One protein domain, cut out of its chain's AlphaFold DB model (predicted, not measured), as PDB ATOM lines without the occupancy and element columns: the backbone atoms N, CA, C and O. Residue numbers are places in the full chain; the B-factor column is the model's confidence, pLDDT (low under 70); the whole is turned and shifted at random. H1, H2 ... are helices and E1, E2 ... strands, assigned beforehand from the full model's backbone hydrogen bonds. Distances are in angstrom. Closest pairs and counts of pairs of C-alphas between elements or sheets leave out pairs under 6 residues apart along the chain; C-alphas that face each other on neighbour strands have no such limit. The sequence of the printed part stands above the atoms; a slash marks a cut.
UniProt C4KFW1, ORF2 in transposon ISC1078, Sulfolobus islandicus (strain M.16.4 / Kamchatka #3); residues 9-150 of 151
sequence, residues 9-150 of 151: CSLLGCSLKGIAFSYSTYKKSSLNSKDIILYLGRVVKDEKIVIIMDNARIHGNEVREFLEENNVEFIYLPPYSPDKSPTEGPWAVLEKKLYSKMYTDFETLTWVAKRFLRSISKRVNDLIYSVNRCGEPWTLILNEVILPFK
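This is residues 9 to 150 of the 151 residues of the protein "ORF2 in transposon ISC1078" of Sulfolobus islandicus (strain M.16.4 / Kamchatka #3) (UniProt C4KFW1). A strongly twisted sheet of four strands makes the middle of three layers, helices on both of its faces: H1 on one face, H4, H5 and H6 on the other. H2 packs beside H1, and H3 packs on H4 in a helical hairpin whose tip lies at one end of the longest axis. The printed part has 142 residues, with six named helices and four named strands in the order E1 E2 H1 E3 H2 E4 H3 H4 H5 H6; the class is mixed, helices and strands. The sheet, in the order E2 E1 E3 E4, is mixed. The whole is compact, with a radius of gyration of the C-alphas of 15.4 A and spans of 46 by 31 by 31 A.

The strands are E2, residues 18 to 25, 23.4 A; E1, residues 9 to 15, 19.7 A, starting at C-alpha 9 (46.482, -3.509, 82.560); E3, residues 49 to 53; and E4, residues 73 to 76. The helices are H1, residues 33 to 43; H2, residues 61 to 69; H3, residues 88 to 99; H4, residues 106 to 120, 21.0 A; H5, residues 124 to 134; and H6, residues 138 to 149, 17.2 A, ending at C-alpha 149 (69.112, 2.342, 94.139).

E1 and E2 form an antiparallel hairpin, with N 20 and O 13 2.8 A apart. E1 and E3 are antiparallel, with N 14 and O 50 at 2.9 A. E3 and E4 are parallel, with N 75 and O 51 at 2.8 A. E2, H1, E3 form a split strand-helix-strand unit, with E1 between its two strands, and E3, H2, E4 a unit of neighbour strands; both crossovers are right-handed. H1 is over E2 and E1 at a height over the sheet of 9.3 A. H4, on the opposite face, is over E2 at 8.5 A and runs along it, at 2 degrees on the local plane. H5 is on the sheet; its C-alpha 124 is 6.2 A from C-alpha 19 of E2. H6 is on the sheet, at a height of 8.3 A. H2 only grazes the sheet and touches H1, C-alphas 37 and 63 being closest at 6.0 A, at a shallow tilt of 31 degrees, the same way. H3 touches H4 in a helical hairpin, closest at C-alphas 94 and 113, 6.8 A. H6 touches H5 with residues 138 to 142 alone, closest at C-alphas 132 and 139, 5.7 A. Every O i to N i+4 pair is within hydrogen-bond range in H2, H3, H4 and H5, against 6 of 7 in H1 and 6 of 8 in H6.

The C-alphas of Thr 104 and Lys 150 are the two farthest apart, at 47.8 A. The printed part has no cut. The link from E4 to H3, 11 residues, is long. Mean pLDDT of the printed part is 79.2; 17 residues are under 70, among them 79 to 84 and 146 to 150.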
ATOM      1  N   CYS A   9      45.631  -4.659  82.277       68.12
ATOM      2  CA  CYS A   9      46.482  -3.509  82.560       68.12
ATOM      3  C   CYS A   9      47.896  -4.021  82.840       68.12
ATOM      4  O   CYS A   9      48.077  -5.153  83.300       68.12
ATOM      5  N   SER A  10      48.890  -3.191  82.561       70.81
ATOM      6  CA  SER A  10      50.275  -3.440  82.931       70.81
ATOM      7  C   SER A  10      50.902  -2.179  83.478       70.81
ATOM      8  O   SER A  10      50.584  -1.087  83.015       70.81
ATOM      9  N   LEU A  11      51.837  -2.360  84.399       71.44
ATOM     10  CA  LEU A  11      52.688  -1.298  84.902       71.44
ATOM     11  C   LEU A  11      54.145  -1.675  84.671       71.44
ATOM     12  O   LEU A  11      54.537  -2.842  84.798       71.44
ATOM     13  N   LEU A  12      54.937  -0.661  84.342       71.62
ATOM     14  CA  LEU A  12      56.382  -0.750  84.414       71.62
ATOM     15  C   LEU A  12      56.796  -0.299  85.817       71.62
ATOM     16  O   LEU A  12      56.408   0.776  86.272       71.62
ATOM     17  N   GLY A  13      57.560  -1.136  86.506       73.56
ATOM     18  CA  GLY A  13      58.192  -0.790  87.771       73.56
ATOM     19  C   GLY A  13      59.698  -0.958  87.665       73.56
ATOM     20  O   GLY A  13      60.196  -1.678  86.799       73.56
ATOM     21  N   CYS A  14      60.434  -0.319  88.561       72.88
ATOM     22  CA  CYS A  14      61.871  -0.517  88.686       72.88
ATOM     23  C   CYS A  14      62.244  -0.713  90.154       72.88
ATOM     24  O   CYS A  14      61.646  -0.109  91.042       72.88
ATOM     25  N   SER A  15      63.223  -1.578  90.404       70.88
ATOM     26  CA  SER A  15      63.807  -1.810  91.724       70.88
ATOM     27  C   SER A  15      65.325  -1.967  91.620       70.88
ATOM     28  O   SER A  15      65.888  -1.962  90.524       70.88
ATOM     29  N   LEU A  16      65.988  -2.193  92.757       62.53
ATOM     30  CA  LEU A  16      67.403  -2.598  92.843       62.53
ATOM     31  C   LEU A  16      67.765  -3.776  91.923       62.53
ATOM     32  O   LEU A  16      68.898  -3.898  91.466       62.53
ATOM     33  N   LYS A  17      66.799  -4.662  91.651       67.06
ATOM     34  CA  LYS A  17      66.979  -5.855  90.812       67.06
ATOM     35  C   LYS A  17      66.801  -5.556  89.315       67.06
ATOM     36  O   LYS A  17      66.947  -6.461  88.496       67.06
ATOM     37  N   GLY A  18      66.496  -4.307  88.962       70.50
ATOM     38  CA  GLY A  18      66.263  -3.833  87.602       70.50
ATOM     39  C   GLY A  18      64.788  -3.566  87.298       70.50
ATOM     40  O   GLY A  18      63.958  -3.385  88.190       70.50
ATOM     41  N   ILE A  19      64.463  -3.533  86.005       76.75
ATOM     42  CA  ILE A  19      63.101  -3.280  85.526       76.75
ATOM     43  C   ILE A  19      62.231  -4.514  85.750       76.75
ATOM     44  O   ILE A  19      62.575  -5.623  85.338       76.75
ATOM     45  N   ALA A  20      61.055  -4.289  86.319       78.38
ATOM     46  CA  ALA A  20      59.988  -5.261  86.424       78.38
ATOM     47  C   ALA A  20      58.808  -4.854  85.533       78.38
ATOM     48  O   ALA A  20      58.356  -3.712  85.519       78.38
ATOM     49  N   PHE A  21      58.265  -5.829  84.812       80.12
ATOM     50  CA  PHE A  21      57.004  -5.682  84.097       80.12
ATOM     51  C   PHE A  21      55.932  -6.485  84.821       80.12
ATOM     52  O   PHE A  21      55.990  -7.719  84.864       80.12
ATOM     53  N   SER A  22      54.958  -5.781  85.385       81.38
ATOM     54  CA  SER A  22      53.816  -6.390  86.051       81.38
ATOM     55  C   SER A  22      52.571  -6.236  85.189       81.38
ATOM     56  O   SER A  22      52.419  -5.270  84.444       81.38
ATOM     57  N   TYR A  23      51.656  -7.199  85.291       83.38
ATOM     58  CA  TYR A  23      50.416  -7.191  84.528       83.38
ATOM     59  C   TYR A  23      49.280  -7.877  85.287       83.38
ATOM     60  O   TYR A  23      49.495  -8.750  86.130       83.38
ATOM     61  N   SER A  24      48.051  -7.518  84.935       80.44
ATOM     62  CA  SER A  24      46.833  -8.181  85.392       80.44
ATOM     63  C   SER A  24      45.818  -8.241  84.258       80.44
ATOM     64  O   SER A  24      45.736  -7.334  83.435       80.44
ATOM     65  N   THR A  25      45.045  -9.323  84.206       80.00
ATOM     66  CA  THR A  25      43.984  -9.530  83.211       80.00
ATOM     67  C   THR A  25      42.619  -9.372  83.860       80.00
ATOM     68  O   THR A  25      42.410  -9.915  84.949       80.00
ATOM     69  N   TYR A  26      41.672  -8.732  83.177       76.12
ATOM     70  CA  TYR A  26      40.346  -8.454  83.729       76.12
ATOM     71  C   TYR A  26      39.242  -8.913  82.788       76.12
ATOM     72  O   TYR A  26      39.343  -8.786  81.573       76.12
ATOM     73  N   LYS A  27      38.140  -9.391  83.369       75.31
ATOM     74  CA  LYS A  27      36.898  -9.686  82.647       75.31
ATOM     75  C   LYS A  27      35.989  -8.445  82.618       75.31
ATOM     76  O   LYS A  27      34.820  -8.520  82.977       75.31
ATOM     77  N   LYS A  28      36.555  -7.285  82.269       74.50
ATOM     78  CA  LYS A  28      35.859  -5.995  82.127       74.50
ATOM     79  C   LYS A  28      36.303  -5.324  80.830       74.50
ATOM     80  O   LYS A  28      37.459  -5.453  80.445       74.50
ATOM     81  N   SER A  29      35.397  -4.592  80.188       68.94
ATOM     82  CA  SER A  29      35.679  -3.816  78.970       68.94
ATOM     83  C   SER A  29      36.531  -2.569  79.231       68.94
ATOM     84  O   SER A  29      37.254  -2.124  78.344       68.94
ATOM     85  N   SER A  30      36.463  -2.012  80.439       77.94
ATOM     86  CA  SER A  30      37.235  -0.848  80.866       77.94
ATOM     87  C   SER A  30      37.585  -0.943  82.347       77.94
ATOM     88  O   SER A  30      36.858  -1.556  83.132       77.94
ATOM     89  N   LEU A  31      38.688  -0.305  82.725       84.06
ATOM     90  CA  LEU A  31      39.155  -0.213  84.107       84.06
ATOM     91  C   LEU A  31      38.923   1.194  84.650       84.06
ATOM     92  O   LEU A  31      38.874   2.157  83.884       84.06
ATOM     93  N   ASN A  32      38.797   1.298  85.967       88.12
ATOM     94  CA  ASN A  32      38.766   2.562  86.699       88.12
ATOM     95  C   ASN A  32      39.880   2.601  87.761       88.12
ATOM     96  O   ASN A  32      40.575   1.606  87.971       88.12
ATOM     97  N   SER A  33      40.027   3.731  88.455       89.38
ATOM     98  CA  SER A  33      41.030   3.924  89.509       89.38
ATOM     99  C   SER A  33      40.996   2.838  90.588       89.38
ATOM    100  O   SER A  33      42.039   2.335  90.989       89.38
ATOM    101  N   LYS A  34      39.806   2.392  91.017       90.69
ATOM    102  CA  LYS A  34      39.662   1.337  92.038       90.69
ATOM    103  C   LYS A  34      40.197  -0.009  91.552       90.69
ATOM    104  O   LYS A  34      40.833  -0.731  92.315       90.69
ATOM    105  N   ASP A  35      39.976  -0.341  90.278       89.38
ATOM    106  CA  ASP A  35      40.539  -1.551  89.667       89.38
ATOM    107  C   ASP A  35      42.083  -1.495  89.612       89.38
ATOM    108  O   ASP A  35      42.737  -2.537  89.742       89.38
ATOM    109  N   ILE A  36      42.658  -0.293  89.450       88.25
ATOM    110  CA  ILE A  36      44.108  -0.051  89.506       88.25
ATOM    111  C   ILE A  36      44.631  -0.164  90.938       88.25
ATOM    112  O   ILE A  36      45.600  -0.885  91.153       88.25
ATOM    113  N   ILE A  37      43.972   0.450  91.922       91.06
ATOM    114  CA  ILE A  37      44.341   0.361  93.346       91.06
ATOM    115  C   ILE A  37      44.372  -1.100  93.812       91.06
ATOM    116  O   ILE A  37      45.358  -1.556  94.390       91.06
ATOM    117  N   LEU A  38      43.338  -1.882  93.482       90.00
ATOM    118  CA  LEU A  38      43.285  -3.314  93.803       90.00
ATOM    119  C   LEU A  38      44.436  -4.112  93.184       90.00
ATOM    120  O   LEU A  38      44.838  -5.150  93.713       90.00
ATOM    121  N   TYR A  39      44.932  -3.674  92.034       87.38
ATOM    122  CA  TYR A  39      46.073  -4.290  91.381       87.38
ATOM    123  C   TYR A  39      47.396  -3.849  91.995       87.38
ATOM    124  O   TYR A  39      48.225  -4.708  92.288       87.38
ATOM    125  N   LEU A  40      47.560  -2.557  92.272       87.44
ATOM    126  CA  LEU A  40      48.719  -2.014  92.969       87.44
ATOM    127  C   LEU A  40      48.914  -2.683  94.327       87.44
ATOM    128  O   LEU A  40      50.003  -3.180  94.582       87.44
ATOM    129  N   GLY A  41      47.854  -2.860  95.121       87.88
ATOM    130  CA  GLY A  41      47.930  -3.582  96.398       87.88
ATOM    131  C   GLY A  41      48.363  -5.056  96.290       87.88
ATOM    132  O   GLY A  41      48.684  -5.682  97.294       87.88
ATOM    133  N   ARG A  42      48.386  -5.647  95.085       84.25
ATOM    134  CA  ARG A  42      48.935  -6.998  94.846       84.25
ATOM    135  C   ARG A  42      50.386  -6.979  94.373       84.25
ATOM    136  O   ARG A  42      51.067  -7.996  94.519       84.25
ATOM    137  N   VAL A  43      50.805  -5.888  93.737       79.75
ATOM    138  CA  VAL A  43      52.114  -5.731  93.086       79.75
ATOM    139  C   VAL A  43      53.112  -5.071  94.019       79.75
ATOM    140  O   VAL A  43      54.237  -5.548  94.129       79.75
ATOM    141  N   VAL A  44      52.686  -4.006  94.688       78.88
ATOM    142  CA  VAL A  44      53.437  -3.347  95.746       78.88
ATOM    143  C   VAL A  44      53.424  -4.281  96.950       78.88
ATOM    144  O   VAL A  44      52.407  -4.460  97.613       78.88
ATOM    145  N   LYS A  45      54.550  -4.941  97.183       70.56
ATOM    146  CA  LYS A  45      54.851  -5.729  98.382       70.56
ATOM    147  C   LYS A  45      56.241  -5.315  98.831       70.56
ATOM    148  O   LYS A  45      57.017  -5.062  97.921       70.56
ATOM    149  N   ASP A  46      56.499  -5.302 100.146       59.56
ATOM    150  CA  ASP A  46      57.708  -5.031 100.980       59.56
ATOM    151  C   ASP A  46      59.086  -4.680 100.355       59.56
ATOM    152  O   ASP A  46      59.974  -4.186 101.046       59.56
ATOM    153  N   GLU A  47      59.326  -4.922  99.072       67.19
ATOM    154  CA  GLU A  47      60.453  -4.422  98.299       67.19
ATOM    155  C   GLU A  47      60.261  -2.949  97.899       67.19
ATOM    156  O   GLU A  47      59.195  -2.532  97.440       67.19
ATOM    157  N   LYS A  48      61.340  -2.161  97.997       75.00
ATOM    158  CA  LYS A  48      61.389  -0.809  97.433       75.00
ATOM    159  C   LYS A  48      61.267  -0.885  95.909       75.00
ATOM    160  O   LYS A  48      62.190  -1.342  95.230       75.00
ATOM    161  N   ILE A  49      60.125  -0.443  95.394       80.00
ATOM    162  CA  ILE A  49      59.837  -0.333  93.966       80.00
ATOM    163  C   ILE A  49      59.403   1.094  93.642       80.00
ATOM    164  O   ILE A  49      58.648   1.697  94.401       80.00
ATOM    165  N   VAL A  50      59.846   1.602  92.495       84.56
ATOM    166  CA  VAL A  50      59.329   2.841  91.906       84.56
ATOM    167  C   VAL A  50      58.385   2.471  90.775       84.56
ATOM    168  O   VAL A  50      58.762   1.732  89.858       84.56
ATOM    169  N   ILE A  51      57.152   2.966  90.836       85.94
ATOM    170  CA  ILE A  51      56.134   2.728  89.809       85.94
ATOM    171  C   ILE A  51      56.144   3.865  88.796       85.94
ATOM    172  O   ILE A  51      56.019   5.029  89.161       85.94
ATOM    173  N   ILE A  52      56.238   3.531  87.511       81.69
ATOM    174  CA  ILE A  52      56.183   4.517  86.431       81.69
ATOM    175  C   ILE A  52      54.791   4.446  85.797       81.69
ATOM    176  O   ILE A  52      54.386   3.395  85.291       81.69
ATOM    177  N   MET A  53      54.054   5.557  85.838       82.75
ATOM    178  CA  MET A  53      52.680   5.658  85.336       82.75
ATOM    179  C   MET A  53      52.566   6.691  84.218       82.75
ATOM    180  O   MET A  53      53.196   7.749  84.260       82.75
ATOM    181  N   ASP A  54      51.721   6.400  83.229       78.00
ATOM    182  CA  ASP A  54      51.283   7.413  82.273       78.00
ATOM    183  C   ASP A  54      50.227   8.349  82.901       78.00
ATOM    184  O   ASP A  54      49.743   8.131  84.014       78.00
ATOM    185  N   ASN A  55      49.868   9.415  82.186       79.25
ATOM    186  CA  ASN A  55      48.865  10.384  82.638       79.25
ATOM    187  C   ASN A  55      47.422   9.967  82.296       79.25
ATOM    188  O   ASN A  55      46.549  10.824  82.134       79.25
ATOM    189  N   ALA A  56      47.134   8.669  82.129       80.38
ATOM    190  CA  ALA A  56      45.770   8.227  81.879       80.38
ATOM    191  C   ALA A  56      44.855   8.601  83.052       80.38
ATOM    192  O   ALA A  56      45.214   8.477  84.220       80.38
ATOM    193  N   ARG A  57      43.605   8.974  82.747       81.88
ATOM    194  CA  ARG A  57      42.602   9.385  83.752       81.88
ATOM    195  C   ARG A  57      42.386   8.349  84.867       81.88
ATOM    196  O   ARG A  57      42.021   8.714  85.977       81.88
ATOM    197  N   ILE A  58      42.605   7.069  84.567       84.56
ATOM    198  CA  ILE A  58      42.500   5.959  85.528       84.56
ATOM    199  C   ILE A  58      43.631   5.940  86.568       84.56
ATOM    200  O   ILE A  58      43.498   5.256  87.574       84.56
ATOM    201  N   HIS A  59      44.718   6.677  86.335       82.81
ATOM    202  CA  HIS A  59      45.826   6.908  87.264       82.81
ATOM    203  C   HIS A  59      45.713   8.279  87.947       82.81
ATOM    204  O   HIS A  59      46.718   8.860  88.339       82.81
ATOM    205  N   GLY A  60      44.496   8.822  88.051       84.69
ATOM    206  CA  GLY A  60      44.234  10.110  88.691       84.69
ATOM    207  C   GLY A  60      44.424  10.101  90.213       84.69
ATOM    208  O   GLY A  60      44.982   9.166  90.785       84.69
ATOM    209  N   ASN A  61      43.912  11.146  90.869       89.81
ATOM    210  CA  ASN A  61      44.176  11.456  92.282       89.81
ATOM    211  C   ASN A  61      43.976  10.280  93.246       89.81
ATOM    212  O   ASN A  61      44.847  10.046  94.067       89.81
ATOM    213  N   GLU A  62      42.913   9.483  93.103       92.56
ATOM    214  CA  GLU A  62      42.667   8.337  93.999       92.56
ATOM    215  C   GLU A  62      43.819   7.310  93.982       92.56
ATOM    216  O   GLU A  62      44.152   6.712  95.000       92.56
ATOM    217  N   VAL A  63      44.438   7.082  92.816       91.62
ATOM    218  CA  VAL A  63      45.587   6.169  92.695       91.62
ATOM    219  C   VAL A  63      46.826   6.789  93.326       91.62
ATOM    220  O   VAL A  63      47.598   6.091  93.978       91.62
ATOM    221  N   ARG A  64      47.004   8.097  93.135       91.38
ATOM    222  CA  ARG A  64      48.104   8.858  93.721       91.38
ATOM    223  C   ARG A  64      48.043   8.838  95.247       91.38
ATOM    224  O   ARG A  64      49.027   8.470  95.872       91.38
ATOM    225  N   GLU A  65      46.886   9.170  95.814       93.75
ATOM    226  CA  GLU A  65      46.623   9.152  97.257       93.75
ATOM    227  C   GLU A  65      46.934   7.771  97.839       93.75
ATOM    228  O   GLU A  65      47.696   7.665  98.792       93.75
ATOM    229  N   PHE A  66      46.464   6.697  97.192       93.00
ATOM    230  CA  PHE A  66      46.789   5.332  97.608       93.00
ATOM    231  C   PHE A  66      48.303   5.061  97.646       93.00
ATOM    232  O   PHE A  66      48.794   4.425  98.578       93.00
ATOM    233  N   LEU A  67      49.056   5.503  96.635       91.12
ATOM    234  CA  LEU A  67      50.506   5.298  96.591       91.12
ATOM    235  C   LEU A  67      51.226   6.104  97.680       91.12
ATOM    236  O   LEU A  67      52.101   5.560  98.349       91.12
ATOM    237  N   GLU A  68      50.824   7.359  97.891       91.50
ATOM    238  CA  GLU A  68      51.366   8.237  98.935       91.50
ATOM    239  C   GLU A  68      51.085   7.669 100.341       91.50
ATOM    240  O   GLU A  68      52.010   7.529 101.140       91.50
ATOM    241  N   GLU A  69      49.851   7.236 100.618       92.38
ATOM    242  CA  GLU A  69      49.450   6.620 101.894       92.38
ATOM    243  C   GLU A  69      50.228   5.336 102.217       92.38
ATOM    244  O   GLU A  69      50.471   5.022 103.383       92.38
ATOM    245  N   ASN A  70      50.638   4.591 101.187       89.44
ATOM    246  CA  ASN A  70      51.388   3.345 101.333       89.44
ATOM    247  C   ASN A  70      52.911   3.539 101.207       89.44
ATOM    248  O   ASN A  70      53.637   2.550 101.118       89.44
ATOM    249  N   ASN A  71      53.406   4.787 101.219       87.88
ATOM    250  CA  ASN A  71      54.825   5.134 101.055       87.88
ATOM    251  C   ASN A  71      55.468   4.481  99.818       87.88
ATOM    252  O   ASN A  71      56.608   4.012  99.858       87.88
ATOM    253  N   VAL A  72      54.719   4.418  98.720       87.75
ATOM    254  CA  VAL A  72      55.183   3.856  97.453       87.75
ATOM    255  C   VAL A  72      55.752   4.977  96.608       87.75
ATOM    256  O   VAL A  72      55.076   5.969  96.349       87.75
ATOM    257  N   GLU A  73      56.983   4.817  96.138       87.50
ATOM    258  CA  GLU A  73      57.576   5.777  95.216       87.50
ATOM    259  C   GLU A  73      56.963   5.616  93.816       87.50
ATOM    260  O   GLU A  73      56.785   4.505  93.304       87.50
ATOM    261  N   PHE A  74      56.635   6.730  93.166       87.19
ATOM    262  CA  PHE A  74      56.085   6.720  91.815       87.19
ATOM    263  C   PHE A  74      56.503   7.945  91.008       87.19
ATOM    264  O   PHE A  74      56.787   9.010  91.551       87.19
ATOM    265  N   ILE A  75      56.497   7.786  89.687       85.00
ATOM    266  CA  ILE A  75      56.796   8.833  88.715       85.00
ATOM    267  C   ILE A  75      55.681   8.863  87.678       85.00
ATOM    268  O   ILE A  75      55.353   7.840  87.070       85.00
ATOM    269  N   TYR A  76      55.126  10.051  87.456       81.81
ATOM    270  CA  TYR A  76      54.281  10.316  86.299       81.81
ATOM    271  C   TYR A  76      55.146  10.759  85.128       81.81
ATOM    272  O   TYR A  76      56.037  11.596  85.280       81.81
ATOM    273  N   LEU A  77      54.866  10.213  83.948       78.00
ATOM    274  CA  LEU A  77      55.501  10.674  82.718       78.00
ATOM    275  C   LEU A  77      55.185  12.154  82.460       78.00
ATOM    276  O   LEU A  77      54.095  12.618  82.808       78.00
ATOM    277  N   PRO A  78      56.072  12.898  81.780       73.75
ATOM    278  CA  PRO A  78      55.733  14.232  81.314       73.75
ATOM    279  C   PRO A  78      54.519  14.190  80.359       73.75
ATOM    280  O   PRO A  78      54.315  13.199  79.643       73.75
ATOM    281  N   PRO A  79      53.686  15.248  80.331       68.69
ATOM    282  CA  PRO A  79      52.580  15.356  79.385       68.69
ATOM    283  C   PRO A  79      53.072  15.188  77.945       68.69
ATOM    284  O   PRO A  79      54.110  15.732  77.580       68.69
ATOM    285  N   TYR A  80      52.310  14.458  77.127       58.75
ATOM    286  CA  TYR A  80      52.626  14.209  75.713       58.75
ATOM    287  C   TYR A  80      53.962  13.479  75.462       58.75
ATOM    288  O   TYR A  80      54.529  13.613  74.380       58.75
ATOM    289  N   SER A  81      54.445  12.695  76.440       56.03
ATOM    290  CA  SER A  81      55.573  11.765  76.268       56.03
ATOM    291  C   SER A  81      55.418  10.963  74.957       56.03
ATOM    292  O   SER A  81      54.334  10.411  74.733       56.03
ATOM    293  N   PRO A  82      56.437  10.945  74.073       53.22
ATOM    294  CA  PRO A  82      56.302  10.507  72.692       53.22
ATOM    295  C   PRO A  82      56.069   8.995  72.574       53.22
ATOM    296  O   PRO A  82      56.199   8.231  73.532       53.22
ATOM    297  N   ASP A  83      55.668   8.613  71.363       57.94
ATOM    298  CA  ASP A  83      55.028   7.364  70.961       57.94
ATOM    299  C   ASP A  83      55.407   6.089  71.733       57.94
ATOM    300  O   ASP A  83      56.543   5.619  71.735       57.94
ATOM    301  N   LYS A  84      54.339   5.463  72.239       59.78
ATOM    302  CA  LYS A  84      54.219   4.111  72.794       59.78
ATOM    303  C   LYS A  84      54.983   3.843  74.088       59.78
ATOM    304  O   LYS A  84      56.210   3.837  74.137       59.78
ATOM    305  N   SER A  85      54.243   3.490  75.141       72.94
ATOM    306  CA  SER A  85      54.848   2.987  76.381       72.94
ATOM    307  C   SER A  85      55.707   1.738  76.092       72.94
ATOM    308  O   SER A  85      55.287   0.898  75.294       72.94
ATOM    309  N   PRO A  86      56.845   1.517  76.782       75.31
ATOM    310  CA  PRO A  86      57.641   0.287  76.688       75.31
ATOM    311  C   PRO A  86      56.826  -0.993  76.922       75.31
ATOM    312  O   PRO A  86      57.221  -2.085  76.511       75.31
ATOM    313  N   THR A  87      55.668  -0.867  77.572       75.75
ATOM    314  CA  THR A  87      54.715  -1.956  77.782       75.75
ATOM    315  C   THR A  87      53.933  -2.340  76.517       75.75
ATOM    316  O   THR A  87      53.513  -3.491  76.392       75.75
ATOM    317  N   GLU A  88      53.777  -1.438  75.543       77.19
ATOM    318  CA  GLU A  88      52.984  -1.657  74.326       77.19
ATOM    319  C   GLU A  88      53.602  -2.677  73.374       77.19
ATOM    320  O   GLU A  88      52.870  -3.414  72.721       77.19
ATOM    321  N   GLY A  89      54.933  -2.772  73.304       79.19
ATOM    322  CA  GLY A  89      55.613  -3.778  72.482       79.19
ATOM    323  C   GLY A  89      55.172  -5.207  72.838       79.19
ATOM    324  O   GLY A  89      54.642  -5.918  71.976       79.19
ATOM    325  N   PRO A  90      55.321  -5.633  74.107       78.75
ATOM    326  CA  PRO A  90      54.765  -6.890  74.599       78.75
ATOM    327  C   PRO A  90      53.269  -7.072  74.306       78.75
ATOM    328  O   PRO A  90      52.871  -8.167  73.902       78.75
ATOM    329  N   TRP A  91      52.447  -6.030  74.465       78.62
ATOM    330  CA  TRP A  91      51.011  -6.102  74.169       78.62
ATOM    331  C   TRP A  91      50.725  -6.315  72.684       78.62
ATOM    332  O   TRP A  91      49.956  -7.211  72.355       78.62
ATOM    333  N   ALA A  92      51.399  -5.603  71.785       81.94
ATOM    334  CA  ALA A  92      51.233  -5.769  70.342       81.94
ATOM    335  C   ALA A  92      51.623  -7.186  69.879       81.94
ATOM    336  O   ALA A  92      50.950  -7.798  69.043       81.94
ATOM    337  N   VAL A  93      52.691  -7.754  70.454       84.06
ATOM    338  CA  VAL A  93      53.083  -9.149  70.186       84.06
ATOM    339  C   VAL A  93      52.036 -10.125  70.726       84.06
ATOM    340  O   VAL A  93      51.711 -11.110  70.054       84.06
ATOM    341  N   LEU A  94      51.498  -9.864  71.921       84.19
ATOM    342  CA  LEU A  94      50.427 -10.670  72.496       84.19
ATOM    343  C   LEU A  94      49.172 -10.623  71.621       84.19
ATOM    344  O   LEU A  94      48.647 -11.678  71.286       84.19
ATOM    345  N   GLU A  95      48.722  -9.439  71.217       82.50
ATOM    346  CA  GLU A  95      47.563  -9.248  70.346       82.50
ATOM    347  C   GLU A  95      47.725 -10.026  69.047       82.50
ATOM    348  O   GLU A  95      46.883 -10.863  68.732       82.50
ATOM    349  N   LYS A  96      48.851  -9.864  68.341       84.50
ATOM    350  CA  LYS A  96      49.131 -10.625  67.113       84.50
ATOM    351  C   LYS A  96      49.053 -12.136  67.345       84.50
ATOM    352  O   LYS A  96      48.493 -12.867  66.527       84.50
ATOM    353  N   LYS A  97      49.596 -12.617  68.467       83.25
ATOM    354  CA  LYS A  97      49.541 -14.035  68.839       83.25
ATOM    355  C   LYS A  97      48.113 -14.494  69.117       83.25
ATOM    356  O   LYS A  97      47.747 -15.590  68.692       83.25
ATOM    357  N   LEU A  98      47.320 -13.682  69.809       83.44
ATOM    358  CA  LEU A  98      45.938 -14.011  70.129       83.44
ATOM    359  C   LEU A  98      45.050 -13.983  68.881       83.44
ATOM    360  O   LEU A  98      44.290 -14.919  68.682       83.44
ATOM    361  N   TYR A  99      45.207 -12.999  67.995       81.31
ATOM    362  CA  TYR A  99      44.457 -12.917  66.736       81.31
ATOM    363  C   TYR A  99      44.803 -14.034  65.748       81.31
ATOM    364  O   TYR A  99      43.960 -14.424  64.947       81.31
ATOM    365  N   SER A 100      46.017 -14.592  65.817       82.25
ATOM    366  CA  SER A 100      46.417 -15.721  64.963       82.25
ATOM    367  C   SER A 100      45.703 -17.044  65.283       82.25
ATOM    368  O   SER A 100      45.895 -18.028  64.571       82.25
ATOM    369  N   LYS A 101      44.907 -17.100  66.360       80.69
ATOM    370  CA  LYS A 101      44.196 -18.302  66.808       80.69
ATOM    371  C   LYS A 101      42.747 -17.976  67.160       80.69
ATOM    372  O   LYS A 101      42.454 -16.936  67.736       80.69
ATOM    373  N   MET A 102      41.832 -18.898  66.871       76.38
ATOM    374  CA  MET A 102      40.460 -18.794  67.367       76.38
ATOM    375  C   MET A 102      40.388 -19.341  68.792       76.38
ATOM    376  O   MET A 102      40.624 -20.523  69.022       76.38
ATOM    377  N   TYR A 103      40.059 -18.467  69.741       80.38
ATOM    378  CA  TYR A 103      39.739 -18.841  71.115       80.38
ATOM    379  C   TYR A 103      38.225 -18.832  71.299       80.38
ATOM    380  O   TYR A 103      37.558 -17.865  70.928       80.38
ATOM    381  N   THR A 104      37.688 -19.908  71.866       78.56
ATOM    382  CA  THR A 104      36.244 -20.095  72.068       78.56
ATOM    383  C   THR A 104      35.779 -19.691  73.462       78.56
ATOM    384  O   THR A 104      34.593 -19.436  73.653       78.56
ATOM    385  N   ASP A 105      36.696 -19.593  74.424       83.06
ATOM    386  CA  ASP A 105      36.399 -19.231  75.804       83.06
ATOM    387  C   ASP A 105      37.437 -18.252  76.386       83.06
ATOM    388  O   ASP A 105      38.601 -18.180  75.974       83.06
ATOM    389  N   PHE A 106      36.983 -17.466  77.363       78.88
ATOM    390  CA  PHE A 106      37.783 -16.422  78.000       78.88
ATOM    391  C   PHE A 106      38.905 -16.986  78.883       78.88
ATOM    392  O   PHE A 106      39.926 -16.320  79.069       78.88
ATOM    393  N   GLU A 107      38.735 -18.184  79.442       83.75
ATOM    394  CA  GLU A 107      39.692 -18.772  80.379       83.75
ATOM    395  C   GLU A 107      40.949 -19.231  79.648       83.75
ATOM    396  O   GLU A 107      42.053 -18.847  80.034       83.75
ATOM    397  N   THR A 108      40.786 -19.943  78.536       85.44
ATOM    398  CA  THR A 108      41.866 -20.356  77.640       85.44
ATOM    399  C   THR A 108      42.616 -19.142  77.107       85.44
ATOM    400  O   THR A 108      43.849 -19.098  77.154       85.44
ATOM    401  N   LEU A 109      41.890 -18.119  76.646       84.00
ATOM    402  CA  LEU A 109      42.494 -16.881  76.158       84.00
ATOM    403  C   LEU A 109      43.319 -16.201  77.261       84.00
ATOM    404  O   LEU A 109      44.493 -15.878  77.061       84.00
ATOM    405  N   THR A 110      42.732 -16.044  78.451       82.88
ATOM    406  CA  THR A 110      43.397 -15.447  79.617       82.88
ATOM    407  C   THR A 110      44.619 -16.256  80.040       82.88
ATOM    408  O   THR A 110      45.656 -15.684  80.379       82.88
ATOM    409  N   TRP A 111      44.538 -17.584  80.001       86.19
ATOM    410  CA  TRP A 111      45.650 -18.469  80.326       86.19
ATOM    411  C   TRP A 111      46.814 -18.287  79.349       86.19
ATOM    412  O   TRP A 111      47.958 -18.123  79.783       86.19
ATOM    413  N   VAL A 112      46.541 -18.232  78.039       86.69
ATOM    414  CA  VAL A 112      47.579 -17.980  77.027       86.69
ATOM    415  C   VAL A 112      48.205 -16.600  77.215       86.69
ATOM    416  O   VAL A 112      49.435 -16.487  77.187       86.69
ATOM    417  N   ALA A 113      47.385 -15.572  77.453       85.44
ATOM    418  CA  ALA A 113      47.858 -14.218  77.716       85.44
ATOM    419  C   ALA A 113      48.775 -14.172  78.943       85.44
ATOM    420  O   ALA A 113      49.924 -13.738  78.845       85.44
ATOM    421  N   LYS A 114      48.326 -14.723  80.078       85.31
ATOM    422  CA  LYS A 114      49.125 -14.809  81.307       85.31
ATOM    423  C   LYS A 114      50.420 -15.584  81.093       85.31
ATOM    424  O   LYS A 114      51.462 -15.156  81.578       85.31
ATOM    425  N   ARG A 115      50.386 -16.706  80.369       88.50
ATOM    426  CA  ARG A 115      51.583 -17.506  80.071       88.50
ATOM    427  C   ARG A 115      52.594 -16.711  79.242       88.50
ATOM    428  O   ARG A 115      53.791 -16.790  79.515       88.50
ATOM    429  N   PHE A 116      52.133 -15.955  78.247       86.81
ATOM    430  CA  PHE A 116      52.998 -15.111  77.427       86.81
ATOM    431  C   PHE A 116      53.593 -13.950  78.233       86.81
ATOM    432  O   PHE A 116      54.816 -13.802  78.253       86.81
ATOM    433  N   LEU A 117      52.762 -13.187  78.945       83.62
ATOM    434  CA  LEU A 117      53.209 -12.039  79.736       83.62
ATOM    435  C   LEU A 117      54.172 -12.466  80.859       83.62
ATOM    436  O   LEU A 117      55.201 -11.827  81.043       83.62
ATOM    437  N   ARG A 118      53.947 -13.624  81.502       85.06
ATOM    438  CA  ARG A 118      54.893 -14.223  82.468       85.06
ATOM    439  C   ARG A 118      56.243 -14.553  81.845       85.06
ATOM    440  O   ARG A 118      57.260 -14.576  82.530       85.06
ATOM    441  N   SER A 119      56.258 -14.910  80.563       86.81
ATOM    442  CA  SER A 119      57.515 -15.175  79.869       86.81
ATOM    443  C   SER A 119      58.283 -13.875  79.624       86.81
ATOM    444  O   SER A 119      59.495 -13.871  79.805       86.81
ATOM    445  N   ILE A 120      57.586 -12.793  79.251       80.81
ATOM    446  CA  ILE A 120      58.160 -11.457  79.026       80.81
ATOM    447  C   ILE A 120      58.686 -10.879  80.339       80.81
ATOM    448  O   ILE A 120      59.814 -10.408  80.382       80.81
ATOM    449  N   SER A 121      57.917 -10.984  81.427       78.62
ATOM    450  CA  SER A 121      58.295 -10.426  82.732       78.62
ATOM    451  C   SER A 121      59.583 -11.027  83.307       78.62
ATOM    452  O   SER A 121      60.176 -10.451  84.209       78.62
ATOM    453  N   LYS A 122      60.025 -12.187  82.801       80.00
ATOM    454  CA  LYS A 122      61.295 -12.832  83.169       80.00
ATOM    455  C   LYS A 122      62.484 -12.396  82.310       80.00
ATOM    456  O   LYS A 122      63.612 -12.767  82.615       80.00
ATOM    457  N   ARG A 123      62.251 -11.661  81.221       82.25
ATOM    458  CA  ARG A 123      63.280 -11.235  80.268       82.25
ATOM    459  C   ARG A 123      63.602  -9.764  80.487       82.25
ATOM    460  O   ARG A 123      63.206  -8.909  79.705       82.25
ATOM    461  N   VAL A 124      64.333  -9.479  81.564       74.56
ATOM    462  CA  VAL A 124      64.712  -8.108  81.957       74.56
ATOM    463  C   VAL A 124      65.423  -7.368  80.815       74.56
ATOM    464  O   VAL A 124      65.119  -6.209  80.559       74.56
ATOM    465  N   ASN A 125      66.282  -8.054  80.053       78.06
ATOM    466  CA  ASN A 125      66.961  -7.466  78.894       78.06
ATOM    467  C   ASN A 125      65.991  -7.016  77.790       78.06
ATOM    468  O   ASN A 125      66.213  -5.969  77.190       78.06
ATOM    469  N   ASP A 126      64.899  -7.747  77.549       78.31
ATOM    470  CA  ASP A 126      63.882  -7.353  76.563       78.31
ATOM    471  C   ASP A 126      63.127  -6.102  77.030       78.31
ATOM    472  O   ASP A 126      62.746  -5.261  76.215       78.31
ATOM    473  N   LEU A 127      62.918  -5.961  78.344       76.06
ATOM    474  CA  LEU A 127      62.284  -4.781  78.934       76.06
ATOM    475  C   LEU A 127      63.200  -3.561  78.828       76.06
ATOM    476  O   LEU A 127      62.757  -2.520  78.354       76.06
ATOM    477  N   ILE A 128      64.481  -3.710  79.178       78.69
ATOM    478  CA  ILE A 128      65.498  -2.661  79.000       78.69
ATOM    479  C   ILE A 128      65.597  -2.264  77.524       78.69
ATOM    480  O   ILE A 128      65.599  -1.081  77.199       78.69
ATOM    481  N   TYR A 129      65.617  -3.240  76.615       81.75
ATOM    482  CA  TYR A 129      65.624  -2.982  75.177       81.75
ATOM    483  C   TYR A 129      64.386  -2.202  74.726       81.75
ATOM    484  O   TYR A 129      64.501  -1.275  73.927       81.75
ATOM    485  N   SER A 130      63.209  -2.560  75.248       78.94
ATOM    486  CA  SER A 130      61.950  -1.879  74.932       78.94
ATOM    487  C   SER A 130      61.968  -0.432  75.419       78.94
ATOM    488  O   SER A 130      61.595   0.458  74.665       78.94
ATOM    489  N   VAL A 131      62.478  -0.184  76.630       79.19
ATOM    490  CA  VAL A 131      62.668   1.169  77.171       79.19
ATOM    491  C   VAL A 131      63.643   1.978  76.317       79.19
ATOM    492  O   VAL A 131      63.315   3.082  75.897       79.19
ATOM    493  N   ASN A 132      64.798   1.405  75.976       82.25
ATOM    494  CA  ASN A 132      65.799   2.075  75.143       82.25
ATOM    495  C   ASN A 132      65.278   2.403  73.737       82.25
ATOM    496  O   ASN A 132      65.651   3.422  73.165       82.25
ATOM    497  N   ARG A 133      64.403   1.559  73.178       83.06
ATOM    498  CA  ARG A 133      63.729   1.802  71.893       83.06
ATOM    499  C   ARG A 133      62.747   2.970  71.940       83.06
ATOM    500  O   ARG A 133      62.596   3.631  70.918       83.06
ATOM    501  N   CYS A 134      62.075   3.186  73.069       80.44
ATOM    502  CA  CYS A 134      61.161   4.316  73.244       80.44
ATOM    503  C   CYS A 134      61.911   5.655  73.345       80.44
ATOM    504  O   CYS A 134      61.317   6.693  73.077       80.44
ATOM    505  N   GLY A 135      63.207   5.638  73.683       80.31
ATOM    506  CA  GLY A 135      64.017   6.848  73.820       80.31
ATOM    507  C   GLY A 135      63.537   7.739  74.965       80.31
ATOM    508  O   GLY A 135      62.967   7.259  75.946       80.31
ATOM    509  N   GLU A 136      63.770   9.044  74.854       81.44
ATOM    510  CA  GLU A 136      63.353   9.996  75.883       81.44
ATOM    511  C   GLU A 136      61.828  10.182  75.922       81.44
ATOM    512  O   GLU A 136      61.195  10.231  74.865       81.44
ATOM    513  N   PRO A 137      61.210  10.307  77.115       79.38
ATOM    514  CA  PRO A 137      61.811  10.417  78.453       79.38
ATOM    515  C   PRO A 137      62.083   9.064  79.140       79.38
ATOM    516  O   PRO A 137      62.514   9.021  80.289       79.38
ATOM    517  N   TRP A 138      61.769   7.939  78.494       78.44
ATOM    518  CA  TRP A 138      61.822   6.617  79.121       78.44
ATOM    519  C   TRP A 138      63.242   6.195  79.500       78.44
ATOM    520  O   TRP A 138      63.440   5.573  80.545       78.44
ATOM    521  N   THR A 139      64.228   6.553  78.678       79.12
ATOM    522  CA  THR A 139      65.649   6.315  78.956       79.12
ATOM    523  C   THR A 139      66.162   7.153  80.120       79.12
ATOM    524  O   THR A 139      66.842   6.601  80.988       79.12
ATOM    525  N   LEU A 140      65.808   8.442  80.199       80.25
ATOM    526  CA  LEU A 140      66.141   9.281  81.351       80.25
ATOM    527  C   LEU A 140      65.515   8.735  82.632       80.25
ATOM    528  O   LEU A 140      66.244   8.502  83.589       80.25
ATOM    529  N   ILE A 141      64.212   8.436  82.629       76.81
ATOM    530  CA  ILE A 141      63.514   7.886  83.802       76.81
ATOM    531  C   ILE A 141      64.171   6.585  84.259       76.81
ATOM    532  O   ILE A 141      64.384   6.385  85.449       76.81
ATOM    533  N   LEU A 142      64.530   5.692  83.333       75.12
ATOM    534  CA  LEU A 142      65.208   4.453  83.698       75.12
ATOM    535  C   LEU A 142      66.550   4.714  84.392       75.12
ATOM    536  O   LEU A 142      66.860   4.076  85.398       75.12
ATOM    537  N   ASN A 143      67.342   5.645  83.865       76.62
ATOM    538  CA  ASN A 143      68.625   6.000  84.455       76.62
ATOM    539  C   ASN A 143      68.437   6.666  85.822       76.62
ATOM    540  O   ASN A 143      69.050   6.234  86.794       76.62
ATOM    541  N   GLU A 144      67.550   7.655  85.916       74.88
ATOM    542  CA  GLU A 144      67.244   8.388  87.145       74.88
ATOM    543  C   GLU A 144      66.603   7.528  88.222       74.88
ATOM    544  O   GLU A 144      66.814   7.814  89.386       74.88
ATOM    545  N   VAL A 145      65.847   6.486  87.881       70.31
ATOM    546  CA  VAL A 145      65.230   5.591  88.870       70.31
ATOM    547  C   VAL A 145      66.194   4.503  89.321       70.31
ATOM    548  O   VAL A 145      66.180   4.115  90.483       70.31
ATOM    549  N   ILE A 146      67.071   4.012  88.441       63.78
ATOM    550  CA  ILE A 146      68.092   3.029  88.829       63.78
ATOM    551  C   ILE A 146      69.179   3.672  89.707       63.78
ATOM    552  O   ILE A 146      69.715   3.005  90.589       63.78
ATOM    553  N   LEU A 147      69.530   4.942  89.481       59.06
ATOM    554  CA  LEU A 147      70.596   5.641  90.214       59.06
ATOM    555  C   LEU A 147      70.368   5.749  91.745       59.06
ATOM    556  O   LEU A 147      71.298   5.410  92.470       59.06
ATOM    557  N   PRO A 148      69.179   6.115  92.266       55.69
ATOM    558  CA  PRO A 148      68.844   6.139  93.695       55.69
ATOM    559  C   PRO A 148      69.004   4.794  94.401       55.69
ATOM    560  O   PRO A 148      69.187   4.743  95.613       55.69
ATOM    561  N   PHE A 149      68.926   3.700  93.644       56.91
ATOM    562  CA  PHE A 149      69.112   2.342  94.139       56.91
ATOM    563  C   PHE A 149      70.560   1.848  93.975       56.91
ATOM    564  O   PHE A 149      70.943   0.855  94.577       56.91
ATOM    565  N   LYS A 150      71.411   2.531  93.205       49.34
ATOM    566  CA  LYS A 150      72.850   2.241  93.151       49.34
ATOM    567  C   LYS A 150      73.554   2.897  94.348       49.34
ATOM    568  O   LYS A 150      74.241   3.900  94.177       49.34
TER     569      LYS A 150